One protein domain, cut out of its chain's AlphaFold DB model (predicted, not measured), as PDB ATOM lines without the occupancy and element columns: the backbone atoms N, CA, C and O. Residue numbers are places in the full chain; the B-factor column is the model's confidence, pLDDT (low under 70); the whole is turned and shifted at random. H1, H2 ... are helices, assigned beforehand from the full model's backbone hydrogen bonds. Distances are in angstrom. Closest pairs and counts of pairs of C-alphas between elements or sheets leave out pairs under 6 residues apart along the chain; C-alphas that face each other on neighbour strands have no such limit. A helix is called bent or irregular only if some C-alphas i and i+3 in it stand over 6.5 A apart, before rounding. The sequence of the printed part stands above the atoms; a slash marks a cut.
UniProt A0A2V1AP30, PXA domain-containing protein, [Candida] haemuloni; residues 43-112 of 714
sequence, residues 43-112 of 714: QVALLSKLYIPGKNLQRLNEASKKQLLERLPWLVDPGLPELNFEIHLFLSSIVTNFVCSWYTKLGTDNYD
ATOM      1  N   GLN A  43     -18.984  12.475  40.747       86.31
ATOM      2  CA  GLN A  43     -17.818  12.575  41.628       86.31
ATOM      3  C   GLN A  43     -17.739  13.943  42.321       86.31
ATOM      4  O   GLN A  43     -17.650  14.042  43.544       86.31
ATOM      5  N   VAL A  44     -17.838  15.019  41.536       83.69
ATOM      6  CA  VAL A  44     -17.783  16.406  42.025       83.69
ATOM      7  C   VAL A  44     -19.008  16.729  42.873       83.69
ATOM      8  O   VAL A  44     -18.896  17.419  43.889       83.69
ATOM      9  N   ALA A  45     -20.171  16.188  42.499       82.81
ATOM     10  CA  ALA A  45     -21.388  16.333  43.284       82.81
ATOM     11  C   ALA A  45     -21.257  15.678  44.671       82.81
ATOM     12  O   ALA A  45     -21.699  16.267  45.659       82.81
ATOM     13  N   LEU A  46     -20.623  14.502  44.767       85.12
ATOM     14  CA  LEU A  46     -20.333  13.844  46.045       85.12
ATOM     15  C   LEU A  46     -19.381  14.689  46.904       85.12
ATOM     16  O   LEU A  46     -19.708  14.992  48.048       85.12
ATOM     17  N   LEU A  47     -18.247  15.129  46.347       86.50
ATOM     18  CA  LEU A  47     -17.275  15.958  47.075       86.50
ATOM     19  C   LEU A  47     -17.897  17.262  47.587       86.50
ATOM     20  O   LEU A  47     -17.654  17.674  48.720       86.50
ATOM     21  N   SER A  48     -18.753  17.880  46.776       83.62
ATOM     22  CA  SER A  48     -19.459  19.106  47.152       83.62
ATOM     23  C   SER A  48     -20.436  18.879  48.301       83.62
ATOM     24  O   SER A  48     -20.513  19.713  49.197       83.62
ATOM     25  N   LYS A  49     -21.138  17.738  48.328       81.94
ATOM     26  CA  LYS A  49     -22.015  17.372  49.451       81.94
ATOM     27  C   LYS A  49     -21.240  17.138  50.748       81.94
ATOM     28  O   LYS A  49     -21.732  17.525  51.802       81.94
ATOM     29  N   LEU A  50     -20.056  16.529  50.666       83.75
ATOM     30  CA  LEU A  50     -19.234  16.206  51.835       83.75
ATOM     31  C   LEU A  50     -18.533  17.442  52.427       83.75
ATOM     32  O   LEU A  50     -18.516  17.603  53.643       83.75
ATOM     33  N   TYR A  51     -17.992  18.333  51.589       82.69
ATOM     34  CA  TYR A  51     -17.112  19.425  52.044       82.69
ATOM     35  C   TYR A  51     -17.690  20.842  51.879       82.69
ATOM     36  O   TYR A  51     -17.151  21.795  52.447       82.69
ATOM     37  N   ILE A  52     -18.787  21.016  51.133       79.62
ATOM     38  CA  ILE A  52     -19.463  22.311  50.939       79.62
ATOM     39  C   ILE A  52     -20.969  22.162  51.237       79.62
ATOM     40  O   ILE A  52     -21.810  22.240  50.333       79.62
ATOM     41  N   PRO A  53     -21.351  21.971  52.516       60.84
ATOM     42  CA  PRO A  53     -22.752  21.813  52.888       60.84
ATOM     43  C   PRO A  53     -23.571  23.051  52.481       60.84
ATOM     44  O   PRO A  53     -23.245  24.185  52.837       60.84
ATOM     45  N   GLY A  54     -24.638  22.836  51.700       59.31
ATOM     46  CA  GLY A  54     -25.580  23.878  51.263       59.31
ATOM     47  C   GLY A  54     -25.394  24.423  49.838       59.31
ATOM     48  O   GLY A  54     -26.233  25.206  49.391       59.31
ATOM     49  N   LYS A  55     -24.360  24.005  49.089       60.59
ATOM     50  CA  LYS A  55     -24.203  24.334  47.656       60.59
ATOM     51  C   LYS A  55     -24.121  23.062  46.805       60.59
ATOM     52  O   LYS A  55     -23.139  22.335  46.856       60.59
ATOM     53  N   ASN A  56     -25.126  22.830  45.959       58.50
ATOM     54  CA  ASN A  56     -25.113  21.732  44.985       58.50
ATOM     55  C   ASN A  56     -24.294  22.123  43.749       58.50
ATOM     56  O   ASN A  56     -24.843  22.552  42.733       58.50
ATOM     57  N   LEU A  57     -22.969  21.997  43.831       61.50
ATOM     58  CA  LEU A  57     -22.107  22.100  42.656       61.50
ATOM     59  C   LEU A  57     -22.174  20.768  41.893       61.50
ATOM     60  O   LEU A  57     -21.494  19.805  42.221       61.50
ATOM     61  N   GLN A  58     -23.040  20.704  40.882       60.53
ATOM     62  CA  GLN A  58     -23.160  19.536  39.993       60.53
ATOM     63  C   GLN A  58     -22.178  19.587  38.808       60.53
ATOM     64  O   GLN A  58     -22.096  18.642  38.024       60.53
ATOM     65  N   ARG A  59     -21.450  20.702  38.651       67.69
ATOM     66  CA  ARG A  59     -20.647  21.011  37.461       67.69
ATOM     67  C   ARG A  59     -19.202  21.324  37.831       67.69
ATOM     68  O   ARG A  59     -18.946  22.132  38.730       67.69
ATOM     69  N   LEU A  60     -18.270  20.721  37.096       65.75
ATOM     70  CA  LEU A  60     -16.849  21.041  37.170       65.75
ATOM     71  C   LEU A  60     -16.570  22.256  36.270       65.75
ATOM     72  O   LEU A  60     -16.592  22.148  35.049       65.75
ATOM     73  N   ASN A  61     -16.332  23.418  36.870       75.75
ATOM     74  CA  ASN A  61     -15.763  24.586  36.208       75.75
ATOM     75  C   ASN A  61     -14.578  25.093  37.043       75.75
ATOM     76  O   ASN A  61     -14.438  24.726  38.208       75.75
ATOM     77  N   GLU A  62     -13.716  25.935  36.472       73.81
ATOM     78  CA  GLU A  62     -12.517  26.427  37.175       73.81
ATOM     79  C   GLU A  62     -12.848  27.095  38.525       73.81
ATOM     80  O   GLU A  62     -12.109  26.970  39.500       73.81
ATOM     81  N   ALA A  63     -14.012  27.745  38.626       72.00
ATOM     82  CA  ALA A  63     -14.471  28.366  39.864       72.00
ATOM     83  C   ALA A  63     -14.901  27.343  40.936       72.00
ATOM     84  O   ALA A  63     -14.586  27.531  42.113       72.00
ATOM     85  N   SER A  64     -15.604  26.270  40.561       72.69
ATOM     86  CA  SER A  64     -16.032  25.204  41.477       72.69
ATOM     87  C   SER A  64     -14.859  24.323  41.889       72.69
ATOM     88  O   SER A  64     -14.755  23.977  43.064       72.69
ATOM     89  N   LYS A  65     -13.926  24.056  40.968       80.00
ATOM     90  CA  LYS A  65     -12.649  23.390  41.247       80.00
ATOM     91  C   LYS A  65     -11.853  24.151  42.306       80.00
ATOM     92  O   LYS A  65     -11.464  23.562  43.309       80.00
ATOM     93  N   LYS A  66     -11.683  25.467  42.136       80.75
ATOM     94  CA  LYS A  66     -10.969  26.313  43.105       80.75
ATOM     95  C   LYS A  66     -11.646  26.329  44.481       80.75
ATOM     96  O   LYS A  66     -10.972  26.178  45.491       80.75
ATOM     97  N   GLN A  67     -12.975  26.454  44.523       80.12
ATOM     98  CA  GLN A  67     -13.733  26.429  45.784       80.12
ATOM     99  C   GLN A  67     -13.641  25.084  46.517       80.12
ATOM    100  O   GLN A  67     -13.616  25.065  47.745       80.12
ATOM    101  N   LEU A  68     -13.604  23.971  45.780       82.94
ATOM    102  CA  LEU A  68     -13.415  22.637  46.352       82.94
ATOM    103  C   LEU A  68     -11.982  22.445  46.853       82.94
ATOM    104  O   LEU A  68     -11.799  22.008  47.984       82.94
ATOM    105  N   LEU A  69     -10.981  22.830  46.060       83.38
ATOM    106  CA  LEU A  69      -9.566  22.745  46.431       83.38
ATOM    107  C   LEU A  69      -9.243  23.463  47.747       83.38
ATOM    108  O   LEU A  69      -8.468  22.950  48.542       83.38
ATOM    109  N   GLU A  70      -9.878  24.605  48.021       84.06
ATOM    110  CA  GLU A  70      -9.707  25.343  49.285       84.06
ATOM    111  C   GLU A  70     -10.253  24.601  50.523       84.06
ATOM    112  O   GLU A  70      -9.948  24.980  51.656       84.06
ATOM    113  N   ARG A  71     -11.104  23.584  50.335       85.19
ATOM    114  CA  ARG A  71     -11.817  22.873  51.411       85.19
ATOM    115  C   ARG A  71     -11.458  21.394  51.524       85.19
ATOM    116  O   ARG A  71     -11.759  20.796  52.556       85.19
ATOM    117  N   LEU A  72     -10.857  20.814  50.490       88.94
ATOM    118  CA  LEU A  72     -10.408  19.429  50.498       88.94
ATOM    119  C   LEU A  72      -9.189  19.259  51.420       88.94
ATOM    120  O   LEU A  72      -8.343  20.155  51.498       88.94
ATOM    121  N   PRO A  73      -9.080  18.128  52.135       90.81
ATOM    122  CA  PRO A  73      -7.889  17.831  52.913       90.81
ATOM    123  C   PRO A  73      -6.685  17.599  51.988       90.81
ATOM    124  O   PRO A  73      -6.819  17.180  50.844       90.81
ATOM    125  N   TRP A  74      -5.484  17.857  52.497       90.38
ATOM    126  CA  TRP A  74      -4.255  17.573  51.761       90.38
ATOM    127  C   TRP A  74      -3.825  16.125  51.994       90.38
ATOM    128  O   TRP A  74      -3.552  15.723  53.135       90.38
ATOM    129  N   LEU A  75      -3.801  15.349  50.909       90.19
ATOM    130  CA  LEU A  75      -3.326  13.964  50.866       90.19
ATOM    131  C   LEU A  75      -1.883  13.869  50.350       90.19
ATOM    132  O   LEU A  75      -1.174  12.939  50.720       90.19
ATOM    133  N   VAL A  76      -1.455  14.843  49.540       89.38
ATOM    134  CA  VAL A  76      -0.089  15.024  49.014       89.38
ATOM    135  C   VAL A  76       0.528  16.329  49.537       89.38
ATOM    136  O   VAL A  76      -0.144  17.105  50.224       89.38
ATOM    137  N   ASP A  77       1.803  16.572  49.214       83.88
ATOM    138  CA  ASP A  77       2.482  17.844  49.490       83.88
ATOM    139  C   ASP A  77       1.647  19.034  48.955       83.88
ATOM    140  O   ASP A  77       1.185  18.981  47.809       83.88
ATOM    141  N   PRO A  78       1.447  20.112  49.743       84.12
ATOM    142  CA  PRO A  78       0.784  21.341  49.298       84.12
ATOM    143  C   PRO A  78       1.296  21.939  47.976       84.12
ATOM    144  O   PRO A  78       0.571  22.705  47.339       84.12
ATOM    145  N   GLY A  79       2.520  21.606  47.554       83.88
ATOM    146  CA  GLY A  79       3.073  21.976  46.248       83.88
ATOM    147  C   GLY A  79       2.433  21.284  45.035       83.88
ATOM    148  O   GLY A  79       2.714  21.700  43.913       83.88
ATOM    149  N   LEU A  80       1.577  20.271  45.237       87.12
ATOM    150  CA  LEU A  80       0.958  19.447  44.185       87.12
ATOM    151  C   LEU A  80      -0.593  19.516  44.207       87.12
ATOM    152  O   LEU A  80      -1.271  18.518  44.492       87.12
ATOM    153  N   PRO A  81      -1.200  20.699  43.981       89.50
ATOM    154  CA  PRO A  81      -2.649  20.892  44.060       89.50
ATOM    155  C   PRO A  81      -3.448  20.111  43.009       89.50
ATOM    156  O   PRO A  81      -4.552  19.647  43.314       89.50
ATOM    157  N   GLU A  82      -2.939  19.972  41.783       89.31
ATOM    158  CA  GLU A  82      -3.644  19.266  40.707       89.31
ATOM    159  C   GLU A  82      -3.717  17.767  40.998       89.31
ATOM    160  O   GLU A  82      -4.785  17.157  40.882       89.31
ATOM    161  N   LEU A  83      -2.610  17.188  41.465       89.88
ATOM    162  CA  LEU A  83      -2.555  15.802  41.903       89.88
ATOM    163  C   LEU A  83      -3.482  15.560  43.098       89.88
ATOM    164  O   LEU A  83      -4.245  14.593  43.079       89.88
ATOM    165  N   ASN A  84      -3.484  16.449  44.101       92.38
ATOM    166  CA  ASN A  84      -4.387  16.326  45.253       92.38
ATOM    167  C   ASN A  84      -5.856  16.274  44.811       92.38
ATOM    168  O   ASN A  84      -6.633  15.437  45.279       92.38
ATOM    169  N   PHE A  85      -6.238  17.150  43.878       91.50
ATOM    170  CA  PHE A  85      -7.597  17.179  43.347       91.50
ATOM    171  C   PHE A  85      -7.963  15.881  42.626       91.50
ATOM    172  O   PHE A  85      -9.038  15.324  42.865       91.50
ATOM    173  N   GLU A  86      -7.077  15.376  41.768       91.31
ATOM    174  CA  GLU A  86      -7.352  14.156  41.011       91.31
ATOM    175  C   GLU A  86      -7.396  12.915  41.918       91.31
ATOM    176  O   GLU A  86      -8.228  12.035  41.692       91.31
ATOM    177  N   ILE A  87      -6.611  12.864  43.003       91.94
ATOM    178  CA  ILE A  87      -6.733  11.818  44.036       91.94
ATOM    179  C   ILE A  87      -8.129  11.846  44.666       91.94
ATOM    180  O   ILE A  87      -8.778  10.805  44.794       91.94
ATOM    181  N   HIS A  88      -8.646  13.028  45.010       92.69
ATOM    182  CA  HIS A  88     -10.007  13.148  45.534       92.69
ATOM    183  C   HIS A  88     -11.071  12.719  44.519       92.69
ATOM    184  O   HIS A  88     -12.047  12.062  44.901       92.69
ATOM    185  N   LEU A  89     -10.883  13.025  43.230       90.88
ATOM    186  CA  LEU A  89     -11.755  12.536  42.159       90.88
ATOM    187  C   LEU A  89     -11.683  11.011  42.008       90.88
ATOM    188  O   LEU A  89     -12.720  10.366  41.828       90.88
ATOM    189  N   PHE A  90     -10.499  10.421  42.146       89.56
ATOM    190  CA  PHE A  90     -10.302   8.974  42.141       89.56
ATOM    191  C   PHE A  90     -11.063   8.309  43.292       89.56
ATOM    192  O   PHE A  90     -11.918   7.453  43.055       89.56
ATOM    193  N   LEU A  91     -10.857   8.779  44.525       90.50
ATOM    194  CA  LEU A  91     -11.558   8.275  45.709       90.50
ATOM    195  C   LEU A  91     -13.076   8.453  45.603       90.50
ATOM    196  O   LEU A  91     -13.846   7.542  45.899       90.50
ATOM    197  N   SER A  92     -13.528   9.613  45.124       89.75
ATOM    198  CA  SER A  92     -14.959   9.860  44.931       89.75
ATOM    199  C   SER A  92     -15.566   8.977  43.838       89.75
ATOM    200  O   SER A  92     -16.743   8.640  43.937       89.75
ATOM    201  N   SER A  93     -14.786   8.544  42.839       88.25
ATOM    202  CA  SER A  93     -15.243   7.576  41.830       88.25
ATOM    203  C   SER A  93     -15.481   6.207  42.458       88.25
ATOM    204  O   SER A  93     -16.512   5.597  42.184       88.25
ATOM    205  N   ILE A  94     -14.594   5.767  43.359       85.44
ATOM    206  CA  ILE A  94     -14.784   4.531  44.131       85.44
ATOM    207  C   ILE A  94     -16.073   4.625  44.955       85.44
ATOM    208  O   ILE A  94     -16.970   3.794  44.823       85.44
ATOM    209  N   VAL A  95     -16.216   5.678  45.759       86.62
ATOM    210  CA  VAL A  95     -17.386   5.827  46.638       86.62
ATOM    211  C   VAL A  95     -18.679   5.970  45.835       86.62
ATOM    212  O   VAL A  95     -19.683   5.345  46.169       86.62
ATOM    213  N   THR A  96     -18.671   6.713  44.729       86.00
ATOM    214  CA  THR A  96     -19.860   6.885  43.882       86.00
ATOM    215  C   THR A  96     -20.280   5.573  43.219       86.00
ATOM    216  O   THR A  96     -21.455   5.208  43.275       86.00
ATOM    217  N   ASN A  97     -19.332   4.847  42.624       81.25
ATOM    218  CA  ASN A  97     -19.640   3.643  41.855       81.25
ATOM    219  C   ASN A  97     -19.971   2.441  42.748       81.25
ATOM    220  O   ASN A  97     -20.806   1.617  42.372       81.25
ATOM    221  N   PHE A  98     -19.363   2.347  43.933       78.44
ATOM    222  CA  PHE A  98     -19.459   1.146  44.766       78.44
ATOM    223  C   PHE A  98     -20.198   1.340  46.085       78.44
ATOM    224  O   PHE A  98     -20.822   0.395  46.540       78.44
ATOM    225  N   VAL A  99     -20.177   2.526  46.700       80.81
ATOM    226  CA  VAL A  99     -20.860   2.763  47.988       80.81
ATOM    227  C   VAL A  99     -22.228   3.391  47.747       80.81
ATOM    228  O   VAL A  99     -23.260   2.859  48.154       80.81
ATOM    229  N   CYS A 100     -22.268   4.496  47.002       79.81
ATOM    230  CA  CYS A 100     -23.511   5.198  46.700       79.81
ATOM    231  C   CYS A 100     -24.468   4.351  45.847       79.81
ATOM    232  O   CYS A 100     -25.682   4.515  45.972       79.81
ATOM    233  N   SER A 101     -23.964   3.429  45.018       75.81
ATOM    234  CA  SER A 101     -24.780   2.602  44.114       75.81
ATOM    235  C   SER A 101     -25.746   1.643  44.824       75.81
ATOM    236  O   SER A 101     -26.777   1.278  44.248       75.81
ATOM    237  N   TRP A 102     -25.467   1.265  46.075       72.81
ATOM    238  CA  TRP A 102     -26.396   0.513  46.928       72.81
ATOM    239  C   TRP A 102     -26.917   1.348  48.100       72.81
ATOM    240  O   TRP A 102     -28.101   1.250  48.412       72.81
ATOM    241  N   TYR A 103     -26.104   2.226  48.693       73.50
ATOM    242  CA  TYR A 103     -26.519   3.022  49.853       73.50
ATOM    243  C   TYR A 103     -27.666   3.992  49.523       73.50
ATOM    244  O   TYR A 103     -28.625   4.113  50.279       73.50
ATOM    245  N   THR A 104     -27.657   4.608  48.334       69.62
ATOM    246  CA  THR A 104     -28.763   5.490  47.902       69.62
ATOM    247  C   THR A 104     -30.077   4.739  47.659       69.62
ATOM    248  O   THR A 104     -31.148   5.341  47.727       69.62
ATOM    249  N   LYS A 105     -30.026   3.416  47.439       72.81
ATOM    250  CA  LYS A 105     -31.222   2.568  47.293       72.81
ATOM    251  C   LYS A 105     -31.917   2.290  48.627       72.81
ATOM    252  O   LYS A 105     -33.076   1.886  48.615       72.81
ATOM    253  N   LEU A 106     -31.250   2.536  49.757       68.50
ATOM    254  CA  LEU A 106     -31.831   2.397  51.096       68.50
ATOM    255  C   LEU A 106     -32.772   3.559  51.465       68.50
ATOM    256  O   LEU A 106     -33.407   3.518  52.513       68.50
ATOM    257  N   GLY A 107     -32.890   4.584  50.609       61.84
ATOM    258  CA  GLY A 107     -33.811   5.708  50.812       61.84
ATOM    259  C   GLY A 107     -33.413   6.650  51.952       61.84
ATOM    260  O   GLY A 107     -34.243   7.417  52.430       61.84
ATOM    261  N   THR A 108     -32.161   6.583  52.409       65.00
ATOM    262  CA  THR A 108     -31.627   7.420  53.485       65.00
ATOM    263  C   THR A 108     -30.953   8.671  52.921       65.00
ATOM    264  O   THR A 108     -29.979   8.568  52.178       65.00
ATOM    265  N   ASP A 109     -31.406   9.854  53.341       64.06
ATOM    266  CA  ASP A 109     -30.750  11.140  53.034       64.06
ATOM    267  C   ASP A 109     -29.525  11.418  53.928       64.06
ATOM    268  O   ASP A 109     -28.868  12.449  53.786       64.06
ATOM    269  N   ASN A 110     -29.212  10.512  54.862       71.00
ATOM    270  CA  ASN A 110     -28.077  10.661  55.762       71.00
ATOM    271  C   ASN A 110     -26.766  10.234  55.071       71.00
ATOM    272  O   ASN A 110     -26.576   9.052  54.792       71.00
ATOM    273  N   TYR A 111     -25.854  11.184  54.837       78.44
ATOM    274  CA  TYR A 111     -24.527  10.944  54.255       78.44
ATOM    275  C   TYR A 111     -23.435  10.646  55.294       78.44
ATOM    276  O   TYR A 111     -22.297  10.443  54.885       78.44
ATOM    277  N   ASP A 112     -23.745  10.565  56.592       80.50
ATOM    278  CA  ASP A 112     -22.760  10.335  57.662       80.50
ATOM    279  C   ASP A 112     -21.938   9.059  57.423       80.50
ATOM    280  O   ASP A 112     -20.715   9.086  57.493       80.50
TER     281      ASP A 112
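This is residues 43 to 112 of the 714 residues of the protein "PXA domain-containing protein" of [Candida] haemuloni (UniProt A0A2V1AP30). One long helix, H3, makes the longest axis, and the short helix H1 crosses it near its middle, at residues 88 to 96. A second short helix, H2, sits on the same side of H3 as H1 but nearer to the end where H3 begins; past H1, the other end of H3 runs out to residues 105 to 110, which stick out before the last residues fold back. The printed part has 70 residues with three named helices, in the order H1, H2, H3, and no named strand; the class is all helix. It is compact, with a radius of gyration of the C-alphas of 12.7 A, and elongated, spanning 40 by 22 by 19 A.

H1 takes residues 43 to 51 and measures 12.5 A from first to last C-alpha, beginning with C-alpha 43 at (-17.818, 12.575, 41.628). H2 takes residues 62 to 69 and measures 10.4 A. H3 takes residues 81 to 106 and measures 35.3 A, from C-alpha 81 at (-2.649, 20.892, 44.060) to C-alpha 106 at (-31.831, 2.397, 51.096). H3 has a kink of 47 degrees near residue 100. It is neither bent nor irregular, but only just: C-alphas 97 and 100 are 6.4 A apart.

H1 touches H3, and H3 does so with residues 88 to 96 alone. Their closest C-alphas, those of Gln 43 and Ser 92, are 5.1 A apart, and their lines are about perpendicular at 89 degrees. H1 and H2 only just touch, with 3 pairs of C-alphas within 8 A; the closest, those of Ser 48 and Leu 68, are 7.0 A apart. These two helices run the same way at a steep tilt of 49 degrees. H2 and H3 are close but not clearly touching; their closest C-alphas, those of Leu 69 and Phe 85, are 6.7 A apart, and their lines are about perpendicular at 81 degrees. In H1 and H2 every O i to N i+4 pair is within hydrogen-bond range, and in H3 17 of 22 are.

The two C-alphas farthest apart, those of Gly 79 and Gly 107, are 40.6 A apart. The link from H1 to H2 is short, with 10 residues, and that from H2 to H3 is long, with 11. Residues 105 to 110, of which 105 and 106 belong to H3, stand free. The printed part has no cut. Its mean pLDDT is 80.0, and residues 53 to 60, 104 and 106 to 109 are under 70.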